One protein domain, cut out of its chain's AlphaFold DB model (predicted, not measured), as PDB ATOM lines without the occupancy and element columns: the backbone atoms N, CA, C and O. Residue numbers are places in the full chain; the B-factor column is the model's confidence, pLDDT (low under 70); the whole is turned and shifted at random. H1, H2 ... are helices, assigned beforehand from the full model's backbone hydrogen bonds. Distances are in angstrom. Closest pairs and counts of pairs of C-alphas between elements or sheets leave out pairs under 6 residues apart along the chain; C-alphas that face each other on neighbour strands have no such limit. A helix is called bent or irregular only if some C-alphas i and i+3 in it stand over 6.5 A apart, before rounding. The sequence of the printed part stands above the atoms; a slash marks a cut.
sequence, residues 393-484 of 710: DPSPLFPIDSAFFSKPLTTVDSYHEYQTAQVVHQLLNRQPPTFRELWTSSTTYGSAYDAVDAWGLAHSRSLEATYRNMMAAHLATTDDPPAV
ATOM      1  N   ASP A 393      25.498  37.278  -0.954       59.66
ATOM      2  CA  ASP A 393      24.785  38.100   0.051       59.66
ATOM      3  C   ASP A 393      23.645  37.298   0.746       59.66
ATOM      4  O   ASP A 393      22.465  37.532   0.466       59.66
ATOM      5  N   PRO A 394      23.936  36.270   1.566       70.38
ATOM      6  CA  PRO A 394      22.897  35.485   2.235       70.38
ATOM      7  C   PRO A 394      22.310  36.219   3.449       70.38
ATOM      8  O   PRO A 394      22.925  37.115   4.030       70.38
ATOM      9  N   SER A 395      21.129  35.776   3.894       69.31
ATOM     10  CA  SER A 395      20.620  36.148   5.218       69.31
ATOM     11  C   SER A 395      21.584  35.644   6.303       69.31
ATOM     12  O   SER A 395      21.901  34.453   6.292       69.31
ATOM     13  N   PRO A 396      22.029  36.495   7.245       75.88
ATOM     14  CA  PRO A 396      22.943  36.071   8.301       75.88
ATOM     15  C   PRO A 396      22.264  35.065   9.235       75.88
ATOM     16  O   PRO A 396      21.099  35.246   9.598       75.88
ATOM     17  N   LEU A 397      23.006  34.044   9.669       73.94
ATOM     18  CA  LEU A 397      22.538  33.103  10.695       73.94
ATOM     19  C   LEU A 397      22.378  33.779  12.059       73.94
ATOM     20  O   LEU A 397      21.445  33.473  12.799       73.94
ATOM     21  N   PHE A 398      23.246  34.751  12.337       83.06
ATOM     22  CA  PHE A 398      23.235  35.563  13.547       83.06
ATOM     23  C   PHE A 398      22.864  37.006  13.196       83.06
ATOM     24  O   PHE A 398      23.757  37.839  13.021       83.06
ATOM     25  N   PRO A 399      21.567  37.329  13.024       81.94
ATOM     26  CA  PRO A 399      21.127  38.687  12.724       81.94
ATOM     27  C   PRO A 399      21.518  39.650  13.852       81.94
ATOM     28  O   PRO A 399      21.534  39.278  15.025       81.94
ATOM     29  N   ILE A 400      21.818  40.905  13.500       73.38
ATOM     30  CA  ILE A 400      22.098  41.936  14.503       73.38
ATOM     31  C   ILE A 400      20.803  42.236  15.250       73.38
ATOM     32  O   ILE A 400      19.783  42.559  14.638       73.38
ATOM     33  N   ASP A 401      20.873  42.163  16.572       67.38
ATOM     34  CA  ASP A 401      19.797  42.565  17.461       67.38
ATOM     35  C   ASP A 401      20.106  43.897  18.161       67.38
ATOM     36  O   ASP A 401      21.144  44.537  17.980       67.38
ATOM     37  N   SER A 402      19.173  44.315  19.010       61.88
ATOM     38  CA  SER A 402      19.297  45.546  19.781       61.88
ATOM     39  C   SER A 402      20.405  45.553  20.833       61.88
ATOM     40  O   SER A 402      20.881  46.627  21.203       61.88
ATOM     41  N   ALA A 403      20.790  44.381  21.340       68.00
ATOM     42  CA  ALA A 403      21.813  44.230  22.364       68.00
ATOM     43  C   ALA A 403      23.227  44.260  21.762       68.00
ATOM     44  O   ALA A 403      24.180  44.595  22.462       68.00
ATOM     45  N   PHE A 404      23.377  43.992  20.463       71.94
ATOM     46  CA  PHE A 404      24.661  44.067  19.770       71.94
ATOM     47  C   PHE A 404      25.356  45.430  19.935       71.94
ATOM     48  O   PHE A 404      26.560  45.505  20.181       71.94
ATOM     49  N   PHE A 405      24.596  46.527  19.838       68.25
ATOM     50  CA  PHE A 405      25.140  47.888  19.915       68.25
ATOM     51  C   PHE A 405      25.343  48.422  21.338       68.25
ATOM     52  O   PHE A 405      25.890  49.516  21.491       68.25
ATOM     53  N   SER A 406      24.905  47.691  22.369       66.19
ATOM     54  CA  SER A 406      25.115  48.070  23.775       66.19
ATOM     55  C   SER A 406      26.393  47.479  24.375       66.19
ATOM     56  O   SER A 406      26.764  47.834  25.494       66.19
ATOM     57  N   LYS A 407      27.084  46.611  23.631       71.75
ATOM     58  CA  LYS A 407      28.303  45.918  24.052       71.75
ATOM     59  C   LYS A 407      29.510  46.401  23.231       71.75
ATOM     60  O   LYS A 407      29.342  46.775  22.067       71.75
ATOM     61  N   PRO A 408      30.732  46.414  23.801       78.00
ATOM     62  CA  PRO A 408      31.954  46.644  23.029       78.00
ATOM     63  C   PRO A 408      32.064  45.686  21.838       78.00
ATOM     64  O   PRO A 408      31.662  44.532  21.950       78.00
ATOM     65  N   LEU A 409      32.664  46.128  20.726       79.25
ATOM     66  CA  LEU A 409      32.839  45.286  19.530       79.25
ATOM     67  C   LEU A 409      33.635  43.999  19.810       79.25
ATOM     68  O   LEU A 409      33.452  42.994  19.141       79.25
ATOM     69  N   THR A 410      34.513  44.038  20.811       83.62
ATOM     70  CA  THR A 410      35.389  42.931  21.202       83.62
ATOM     71  C   THR A 410      34.753  41.982  22.223       83.62
ATOM     72  O   THR A 410      35.474  41.273  22.924       83.62
ATOM     73  N   THR A 411      33.431  42.033  22.405       85.06
ATOM     74  CA  THR A 411      32.742  41.179  23.380       85.06
ATOM     75  C   THR A 411      32.740  39.732  22.902       85.06
ATOM     76  O   THR A 411      32.643  39.466  21.710       85.06
ATOM     77  N   VAL A 412      32.872  38.809  23.853       86.38
ATOM     78  CA  VAL A 412      32.844  37.364  23.628       86.38
ATOM     79  C   VAL A 412      31.816  36.783  24.587       86.38
ATOM     80  O   VAL A 412      32.050  36.754  25.798       86.38
ATOM     81  N   ASP A 413      30.660  36.392  24.065       85.50
ATOM     82  CA  ASP A 413      29.541  35.860  24.848       85.50
ATOM     83  C   ASP A 413      28.726  34.788  24.110       85.50
ATOM     84  O   ASP A 413      27.574  34.528  24.463       85.50
ATOM     85  N   SER A 414      29.346  34.144  23.118       85.06
ATOM     86  CA  SER A 414      28.755  33.121  22.254       85.06
ATOM     87  C   SER A 414      27.618  33.635  21.363       85.06
ATOM     88  O   SER A 414      26.816  32.849  20.862       85.06
ATOM     89  N   TYR A 415      27.528  34.951  21.154       87.56
ATOM     90  CA  TYR A 415      26.535  35.549  20.258       87.56
ATOM     91  C   TYR A 415      27.066  36.813  19.576       87.56
ATOM     92  O   TYR A 415      26.972  36.951  18.354       87.56
ATOM     93  N   HIS A 416      27.663  37.724  20.348       85.00
ATOM     94  CA  HIS A 416      28.139  39.024  19.866       85.00
ATOM     95  C   HIS A 416      29.249  38.899  18.818       85.00
ATOM     96  O   HIS A 416      29.248  39.594  17.796       85.00
ATOM     97  N   GLU A 417      30.166  37.964  19.025       92.25
ATOM     98  CA  GLU A 417      31.267  37.681  18.114       92.25
ATOM     99  C   GLU A 417      30.782  37.167  16.744       92.25
ATOM    100  O   GLU A 417      31.277  37.620  15.712       92.25
ATOM    101  N   TYR A 418      29.731  36.343  16.693       92.69
ATOM    102  CA  TYR A 418      29.140  35.866  15.436       92.69
ATOM    103  C   TYR A 418      28.401  36.994  14.700       92.69
ATOM    104  O   TYR A 418      28.584  37.196  13.498       92.69
ATOM    105  N   GLN A 419      27.631  37.820  15.422       90.56
ATOM    106  CA  GLN A 419      26.977  39.011  14.853       90.56
ATOM    107  C   GLN A 419      27.993  40.010  14.268       90.56
ATOM    108  O   GLN A 419      27.702  40.708  13.289       90.56
ATOM    109  N   THR A 420      29.210  40.054  14.821       92.38
ATOM    110  CA  THR A 420      30.299  40.925  14.357       92.38
ATOM    111  C   THR A 420      30.760  40.601  12.928       92.38
ATOM    112  O   THR A 420      31.265  41.495  12.244       92.38
ATOM    113  N   ALA A 421      30.477  39.410  12.388       92.56
ATOM    114  CA  ALA A 421      30.699  39.092  10.971       92.56
ATOM    115  C   ALA A 421      30.008  40.081  10.014       92.56
ATOM    116  O   ALA A 421      30.535  40.416   8.951       92.56
ATOM    117  N   GLN A 422      28.856  40.629  10.407       88.62
ATOM    118  CA  GLN A 422      28.167  41.656   9.626       88.62
ATOM    119  C   GLN A 422      28.948  42.976   9.598       88.62
ATOM    120  O   GLN A 422      28.928  43.680   8.588       88.62
ATOM    121  N   VAL A 423      29.678  43.305  10.670       87.75
ATOM    122  CA  VAL A 423      30.574  44.472  10.711       87.75
ATOM    123  C   VAL A 423      31.735  44.278   9.751       87.75
ATOM    124  O   VAL A 423      32.053  45.195   8.994       87.75
ATOM    125  N   VAL A 424      32.301  43.070   9.702       91.19
ATOM    126  CA  VAL A 424      33.314  42.699   8.704       91.19
ATOM    127  C   VAL A 424      32.757  42.879   7.290       91.19
ATOM    128  O   VAL A 424      33.385  43.531   6.455       91.19
ATOM    129  N   HIS A 425      31.540  42.398   7.028       87.69
ATOM    130  CA  HIS A 425      30.899  42.517   5.718       87.69
ATOM    131  C   HIS A 425      30.720  43.964   5.250       87.69
ATOM    132  O   HIS A 425      31.015  44.287   4.093       87.69
ATOM    133  N   GLN A 426      30.309  44.855   6.151       83.44
ATOM    134  CA  GLN A 426      30.168  46.279   5.845       83.44
ATOM    135  C   GLN A 426      31.522  46.987   5.735       83.44
ATOM    136  O   GLN A 426      31.705  47.818   4.847       83.44
ATOM    137  N   LEU A 427      32.506  46.638   6.572       85.38
ATOM    138  CA  LEU A 427      33.863  47.193   6.497       85.38
ATOM    139  C   LEU A 427      34.528  46.857   5.160       85.38
ATOM    140  O   LEU A 427      35.226  47.686   4.578       85.38
ATOM    141  N   LEU A 428      34.268  45.667   4.625       86.69
ATOM    142  CA  LEU A 428      34.738  45.262   3.304       86.69
ATOM    143  C   LEU A 428      33.929  45.889   2.161       86.69
ATOM    144  O   LEU A 428      34.274  45.675   1.001       86.69
ATOM    145  N   ASN A 429      32.909  46.705   2.452       78.94
ATOM    146  CA  ASN A 429      31.981  47.272   1.470       78.94
ATOM    147  C   ASN A 429      31.396  46.185   0.556       78.94
ATOM    148  O   ASN A 429      31.283  46.372  -0.656       78.94
ATOM    149  N   ARG A 430      31.101  45.010   1.129       69.75
ATOM    150  CA  ARG A 430      30.599  43.849   0.385       69.75
ATOM    151  C   ARG A 430      31.513  43.437  -0.782       69.75
ATOM    152  O   ARG A 430      31.040  43.037  -1.841       69.75
ATOM    153  N   GLN A 431      32.834  43.551  -0.601       74.88
ATOM    154  CA  GLN A 431      33.849  43.082  -1.553       74.88
ATOM    155  C   GLN A 431      34.621  41.879  -0.982       74.88
ATOM    156  O   GLN A 431      35.731  42.057  -0.465       74.88
ATOM    157  N   PRO A 432      34.085  40.647  -1.119       66.75
ATOM    158  CA  PRO A 432      34.714  39.415  -0.631       66.75
ATOM    159  C   PRO A 432      36.209  39.246  -0.974       66.75
ATOM    160  O   PRO A 432      36.957  38.805  -0.101       66.75
ATOM    161  N   PRO A 433      36.718  39.647  -2.165       69.00
ATOM    162  CA  PRO A 433      38.136  39.472  -2.503       69.00
ATOM    163  C   PRO A 433      39.119  40.220  -1.589       69.00
ATOM    164  O   PRO A 433      40.287  39.847  -1.518       69.00
ATOM    165  N   THR A 434      38.666  41.259  -0.880       82.75
ATOM    166  CA  THR A 434      39.514  42.044   0.039       82.75
ATOM    167  C   THR A 434      39.612  41.437   1.441       82.75
ATOM    168  O   THR A 434      40.467  41.833   2.231       82.75
ATOM    169  N   PHE A 435      38.799  40.422   1.756       92.44
ATOM    170  CA  PHE A 435      38.770  39.815   3.086       92.44
ATOM    171  C   PHE A 435      40.100  39.169   3.488       92.44
ATOM    172  O   PHE A 435      40.553  39.346   4.617       92.44
ATOM    173  N   ARG A 436      40.769  38.463   2.567       92.88
ATOM    174  CA  ARG A 436      42.079  37.857   2.852       92.88
ATOM    175  C   ARG A 436      43.121  38.900   3.240       92.88
ATOM    176  O   ARG A 436      43.971  38.623   4.086       92.88
ATOM    177  N   GLU A 437      43.083  40.067   2.607       91.12
ATOM    178  CA  GLU A 437      44.006  41.158   2.908       91.12
ATOM    179  C   GLU A 437      43.780  41.684   4.327       91.12
ATOM    180  O   GLU A 437      44.730  41.753   5.106       91.12
ATOM    181  N   LEU A 438      42.519  41.952   4.687       92.38
ATOM    182  CA  LEU A 438      42.131  42.347   6.040       92.38
ATOM    183  C   LEU A 438      42.568  41.304   7.078       92.38
ATOM    184  O   LEU A 438      43.231  41.650   8.056       92.38
ATOM    185  N   TRP A 439      42.257  40.023   6.841       94.38
ATOM    186  CA  TRP A 439      42.677  38.930   7.719       94.38
ATOM    187  C   TRP A 439      44.198  38.911   7.894       94.38
ATOM    188  O   TRP A 439      44.686  38.983   9.017       94.38
ATOM    189  N   THR A 440      44.956  38.894   6.796       91.88
ATOM    190  CA  THR A 440      46.427  38.815   6.843       91.88
ATOM    191  C   THR A 440      47.045  40.036   7.529       91.88
ATOM    192  O   THR A 440      48.046  39.908   8.223       91.88
ATOM    193  N   SER A 441      46.451  41.223   7.379       89.06
ATOM    194  CA  SER A 441      46.876  42.417   8.116       89.06
ATOM    195  C   SER A 441      46.648  42.253   9.622       89.06
ATOM    196  O   SER A 441      47.521  42.596  10.423       89.06
ATOM    197  N   SER A 442      45.505  41.679  10.012       90.88
ATOM    198  CA  SER A 442      45.123  41.525  11.419       90.88
ATOM    199  C   SER A 442      46.051  40.614  12.228       90.88
ATOM    200  O   SER A 442      46.230  40.843  13.420       90.88
ATOM    201  N   THR A 443      46.720  39.649  11.589       87.12
ATOM    202  CA  THR A 443      47.594  38.677  12.273       87.12
ATOM    203  C   THR A 443      48.977  39.225  12.647       87.12
ATOM    204  O   THR A 443      49.743  38.548  13.329       87.12
ATOM    205  N   THR A 444      49.324  40.440  12.210       73.88
ATOM    206  CA  THR A 444      50.667  41.027  12.403       73.88
ATOM    207  C   THR A 444      50.806  41.901  13.656       73.88
ATOM    208  O   THR A 444      51.905  42.366  13.960       73.88
ATOM    209  N   TYR A 445      49.722  42.100  14.409       61.53
ATOM    210  CA  TYR A 445      49.673  42.950  15.601       61.53
ATOM    211  C   TYR A 445      49.376  42.135  16.868       61.53
ATOM    212  O   TYR A 445      48.789  41.054  16.819       61.53
ATOM    213  N   GLY A 446      49.742  42.691  18.030       61.22
ATOM    214  CA  GLY A 446      49.354  42.134  19.333       61.22
ATOM    215  C   GLY A 446      47.861  42.297  19.658       61.22
ATOM    216  O   GLY A 446      47.349  41.570  20.500       61.22
ATOM    217  N   SER A 447      47.170  43.220  18.978       79.69
ATOM    218  CA  SER A 447      45.735  43.506  19.104       79.69
ATOM    219  C   SER A 447      45.097  43.473  17.716       79.69
ATOM    220  O   SER A 447      45.446  44.291  16.859       79.69
ATOM    221  N   ALA A 448      44.160  42.546  17.479       85.25
ATOM    222  CA  ALA A 448      43.426  42.497  16.214       85.25
ATOM    223  C   ALA A 448      42.613  43.781  15.976       85.25
ATOM    224  O   ALA A 448      42.472  44.213  14.837       85.25
ATOM    225  N   TYR A 449      42.130  44.428  17.043       85.31
ATOM    226  CA  TYR A 449      41.349  45.661  16.945       85.31
ATOM    227  C   TYR A 449      42.144  46.785  16.273       85.31
ATOM    228  O   TYR A 449      41.695  47.355  15.278       85.31
ATOM    229  N   ASP A 450      43.357  47.047  16.768       84.75
ATOM    230  CA  ASP A 450      44.210  48.120  16.248       84.75
ATOM    231  C   ASP A 450      44.607  47.854  14.792       84.75
ATOM    232  O   ASP A 450      44.674  48.769  13.972       84.75
ATOM    233  N   ALA A 451      44.825  46.584  14.446       86.25
ATOM    234  CA  ALA A 451      45.167  46.174  13.092       86.25
ATOM    235  C   ALA A 451      44.013  46.369  12.103       86.25
ATOM    236  O   ALA A 451      44.233  46.818  10.977       86.25
ATOM    237  N   VAL A 452      42.791  46.023  12.513       87.31
ATOM    238  CA  VAL A 452      41.581  46.176  11.699       87.31
ATOM    239  C   VAL A 452      41.261  47.654  11.496       87.31
ATOM    240  O   VAL A 452      40.941  48.053  10.375       87.31
ATOM    241  N   ASP A 453      41.395  48.482  12.536       85.06
ATOM    242  CA  ASP A 453      41.178  49.925  12.412       85.06
ATOM    243  C   ASP A 453      42.237  50.577  11.510       85.06
ATOM    244  O   ASP A 453      41.893  51.293  10.567       85.06
ATOM    245  N   ALA A 454      43.517  50.234  11.692       86.19
ATOM    246  CA  ALA A 454      44.596  50.702  10.824       86.19
ATOM    247  C   ALA A 454      44.401  50.270   9.359       86.19
ATOM    248  O   ALA A 454      44.585  51.080   8.444       86.19
ATOM    249  N   TRP A 455      43.996  49.016   9.121       89.50
ATOM    250  CA  TRP A 455      43.678  48.520   7.780       89.50
ATOM    251  C   TRP A 455      42.504  49.286   7.168       89.50
ATOM    252  O   TRP A 455      42.577  49.699   6.009       89.50
ATOM    253  N   GLY A 456      41.448  49.526   7.949       84.94
ATOM    254  CA  GLY A 456      40.306  50.332   7.536       84.94
ATOM    255  C   GLY A 456      40.750  51.720   7.088       84.94
ATOM    256  O   GLY A 456      40.444  52.122   5.963       84.94
ATOM    257  N   LEU A 457      41.523  52.422   7.925       84.88
ATOM    258  CA  LEU A 457      41.995  53.784   7.654       84.88
ATOM    259  C   LEU A 457      42.829  53.850   6.370       84.88
ATOM    260  O   LEU A 457      42.644  54.765   5.565       84.88
ATOM    261  N   ALA A 458      43.678  52.847   6.126       85.94
ATOM    262  CA  ALA A 458      44.437  52.721   4.880       85.94
ATOM    263  C   ALA A 458      43.535  52.576   3.636       85.94
ATOM    264  O   ALA A 458      43.911  53.002   2.545       85.94
ATOM    265  N   HIS A 459      42.321  52.052   3.807       85.38
ATOM    266  CA  HIS A 459      41.310  51.887   2.763       85.38
ATOM    267  C   HIS A 459      40.262  53.010   2.739       85.38
ATOM    268  O   HIS A 459      39.237  52.878   2.068       85.38
ATOM    269  N   SER A 460      40.513  54.133   3.431       83.19
ATOM    270  CA  SER A 460      39.555  55.244   3.598       83.19
ATOM    271  C   SER A 460      38.228  54.805   4.227       83.19
ATOM    272  O   SER A 460      37.157  55.322   3.906       83.19
ATOM    273  N   ARG A 461      38.304  53.823   5.120       77.50
ATOM    274  CA  ARG A 461      37.209  53.310   5.945       77.50
ATOM    275  C   ARG A 461      37.638  53.472   7.405       77.50
ATOM    276  O   ARG A 461      38.814  53.624   7.690       77.50
ATOM    277  N   SER A 462      36.724  53.473   8.359       74.44
ATOM    278  CA  SER A 462      37.125  53.302   9.759       74.44
ATOM    279  C   SER A 462      36.168  52.344  10.420       74.44
ATOM    280  O   SER A 462      34.979  52.321  10.082       74.44
ATOM    281  N   LEU A 463      36.684  51.540  11.348       70.19
ATOM    282  CA  LEU A 463      35.860  50.589  12.084       70.19
ATOM    283  C   LEU A 463      34.757  51.334  12.843       70.19
ATOM    284  O   LEU A 463      33.603  50.908  12.864       70.19
ATOM    285  N   GLU A 464      35.095  52.516  13.360       66.81
ATOM    286  CA  GLU A 464      34.156  53.448  13.971       66.81
ATOM    287  C   GLU A 464      33.039  53.883  13.007       66.81
ATOM    288  O   GLU A 464      31.862  53.773  13.355       66.81
ATOM    289  N   ALA A 465      33.366  54.365  11.803       63.97
ATOM    290  CA  ALA A 465      32.369  54.832  10.840       63.97
ATOM    291  C   ALA A 465      31.476  53.685  10.348       63.97
ATOM    292  O   ALA A 465      30.257  53.847  10.281       63.97
ATOM    293  N   THR A 466      32.051  52.511  10.072       68.19
ATOM    294  CA  THR A 466      31.294  51.307   9.705       68.19
ATOM    295  C   THR A 466      30.310  50.927  10.805       68.19
ATOM    296  O   THR A 466      29.117  50.770  10.544       68.19
ATOM    297  N   TYR A 467      30.781  50.851  12.050       66.75
ATOM    298  CA  TYR A 467      29.943  50.507  13.193       66.75
ATOM    299  C   TYR A 467      28.844  51.557  13.443       66.75
ATOM    300  O   TYR A 467      27.702  51.201  13.740       66.75
ATOM    301  N   ARG A 468      29.147  52.853  13.266       59.41
ATOM    302  CA  ARG A 468      28.164  53.951  13.346       59.41
ATOM    303  C   ARG A 468      27.092  53.852  12.258       59.41
ATOM    304  O   ARG A 468      25.914  53.996  12.575       59.41
ATOM    305  N   ASN A 469      27.474  53.575  11.012       60.03
ATOM    306  CA  ASN A 469      26.538  53.454   9.891       60.03
ATOM    307  C   ASN A 469      25.615  52.240  10.045       60.03
ATOM    308  O   ASN A 469      24.414  52.346   9.815       60.03
ATOM    309  N   MET A 470      26.154  51.105  10.494       63.75
ATOM    310  CA  MET A 470      25.354  49.913  10.786       63.75
ATOM    311  C   MET A 470      24.353  50.143  11.907       63.75
ATOM    312  O   MET A 470      23.204  49.721  11.802       63.75
ATOM    313  N   MET A 471      24.771  50.845  12.962       58.09
ATOM    314  CA  MET A 471      23.853  51.248  14.015       58.09
ATOM    315  C   MET A 471      22.749  52.152  13.460       58.09
ATOM    316  O   MET A 471      21.583  51.902  13.738       58.09
ATOM    317  N   ALA A 472      23.092  53.173  12.668       51.97
ATOM    318  CA  ALA A 472      22.108  54.084  12.083       51.97
ATOM    319  C   ALA A 472      21.082  53.346  11.202       51.97
ATOM    320  O   ALA A 472      19.886  53.583  11.345       51.97
ATOM    321  N   ALA A 473      21.539  52.406  10.367       53.41
ATOM    322  CA  ALA A 473      20.673  51.578   9.531       53.41
ATOM    323  C   ALA A 473      19.750  50.676  10.366       53.41
ATOM    324  O   ALA A 473      18.552  50.620  10.106       53.41
ATOM    325  N   HIS A 474      20.278  50.020  11.406       52.25
ATOM    326  CA  HIS A 474      19.476  49.168  12.287       52.25
ATOM    327  C   HIS A 474      18.445  49.971  13.095       52.25
ATOM    328  O   HIS A 474      17.322  49.517  13.289       52.25
ATOM    329  N   LEU A 475      18.790  51.186  13.539       49.94
ATOM    330  CA  LEU A 475      17.872  52.089  14.244       49.94
ATOM    331  C   LEU A 475      16.698  52.557  13.377       49.94
ATOM    332  O   LEU A 475      15.646  52.897  13.909       49.94
ATOM    333  N   ALA A 476      16.868  52.581  12.060       45.50
ATOM    334  CA  ALA A 476      15.858  53.071  11.132       45.50
ATOM    335  C   ALA A 476      14.810  52.026  10.732       45.50
ATOM    336  O   ALA A 476      13.810  52.379  10.113       45.50
ATOM    337  N   THR A 477      15.044  50.753  11.056       44.88
ATOM    338  CA  THR A 477      14.191  49.625  10.656       44.88
ATOM    339  C   THR A 477      13.446  48.983  11.832       44.88
ATOM    340  O   THR A 477      12.855  47.924  11.650       44.88
ATOM    341  N   THR A 478      13.494  49.556  13.045       45.78
ATOM    342  CA  THR A 478      12.833  48.974  14.233       45.78
ATOM    343  C   THR A 478      11.500  49.659  14.555       45.78
ATOM    344  O   THR A 478      11.480  50.868  14.768       45.78
ATOM    345  N   ASP A 479      10.424  48.882  14.707       43.91
ATOM    346  CA  ASP A 479       9.049  49.360  14.968       43.91
ATOM    347  C   ASP A 479       8.762  49.801  16.432       43.91
ATOM    348  O   ASP A 479       7.602  49.956  16.814       43.91
ATOM    349  N   ASP A 480       9.779  49.997  17.284       43.91
ATOM    350  CA  ASP A 480       9.621  50.228  18.737       43.91
ATOM    351  C   ASP A 480      10.297  51.542  19.208       43.91
ATOM    352  O   ASP A 480      11.502  51.557  19.483       43.91
ATOM    353  N   PRO A 481       9.550  52.664  19.319       40.88
ATOM    354  CA  PRO A 481      10.085  53.970  19.722       40.88
ATOM    355  C   PRO A 481      10.622  54.024  21.164       40.88
ATOM    356  O   PRO A 481      11.619  54.704  21.400       40.88
ATOM    357  N   PRO A 482      10.056  53.308  22.151       39.56
ATOM    358  CA  PRO A 482      10.735  53.105  23.422       39.56
ATOM    359  C   PRO A 482      12.086  52.387  23.276       39.56
ATOM    360  O   PRO A 482      13.083  52.800  23.853       39.56
ATOM    361  N   ALA A 483      12.228  51.376  22.429       42.50
ATOM    362  CA  ALA A 483      13.546  50.765  22.246       42.50
ATOM    363  C   ALA A 483      14.597  51.719  21.629       42.50
ATOM    364  O   ALA A 483      15.792  51.467  21.786       42.50
ATOM    365  N   VAL A 484      14.186  52.833  21.009       42.50
ATOM    366  CA  VAL A 484      15.070  53.930  20.561       42.50
ATOM    367  C   VAL A 484      15.715  54.668  21.750       42.50
ATOM    368  O   VAL A 484      16.866  55.094  21.634       42.50
TER     369      VAL A 484
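Overview. This is residues 393 to 484 of the 710 residues of an uncharacterized protein of Methanospirillum sp (UniProt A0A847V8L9). Two crossed helices, H3 and H4, make a head at one end of an elongated domain, and the longest helix, H5, runs away from this head along the long axis, crossing the short helix H2 near the middle and leading to a small tip, H6, at the far end. Before these, a winding stretch of 23 residues with no named element, residues 393 to 415, loops past the one-turn helix H1. The printed part has 92 residues with six named helices, H1 to H6 in chain order, and no named strand; the class is all helix, and the helices that touch are mostly crossed. The whole is compact, with a radius of gyration of the C-alphas of 13.8 A, and spans 43 by 25 by 23 A.

Arrangement. H1, residues 416 to 419, touches no helix; it and H2, residues 421 to 427, meet only through their link. H2 and H3, residues 432 to 442, are near each other, with 7 pairs of C-alphas within 10 A. H3 touches H4, residues 448 to 458, at a steep tilt of 56 degrees, opposite ways; their closest C-alphas, those of Ser 442 and Ala 451, are 4.9 A apart. H2 and H4 are close but not clearly touching, with Leu 427 and Gly 456 the closest C-alphas at 7.2 A. H4 and H5, residues 463 to 475, only just touch, with 3 pairs of C-alphas within 8 A, and H5 does so with residue 463 alone; the closest C-alphas, those of Asp 453 and Leu 463, are 5.4 A apart, and the lines are about perpendicular at 88 degrees. H5 touches H2 at a steep tilt of 68 degrees, only just short of about perpendicular, opposite ways; the closest C-alphas, those of Leu 427 and Thr 466, are 5.8 A apart. H6, residues 481 to 484, is close to H5 but not clearly touching it, with C-alphas 475 and 484 the closest at 7.2 A. Every O i to N i+4 pair is within hydrogen-bond range in H2, H4 and H5, 5 of 7 are in H3, and H1 and H6 are too short for such a pair.

Along the chain. H1 begins at C-alpha 416, (28.139, 39.024, 19.866). H3 is 16.1 A long and irregular, but only just: C-alphas 433 and 436 are 6.8 A apart. H4 is 15.3 A long. H5 is 18.2 A long, from C-alpha 463 at (35.860, 50.589, 12.084). H2 is 9.8 A long, and H1 and H6 are each 5.1 A. H6 ends at C-alpha 484, (15.070, 53.930, 20.561).

Size, cuts and confidence. The C-alphas farthest apart, those of Thr 444 and Pro 481, are 43.2 A apart. The printed part has no cut, and the five links between helices are tight. The mean pLDDT of the printed part is 74.7; 33 residues are under 70, among them residues 464 to 484, and H6 has a mean of 41.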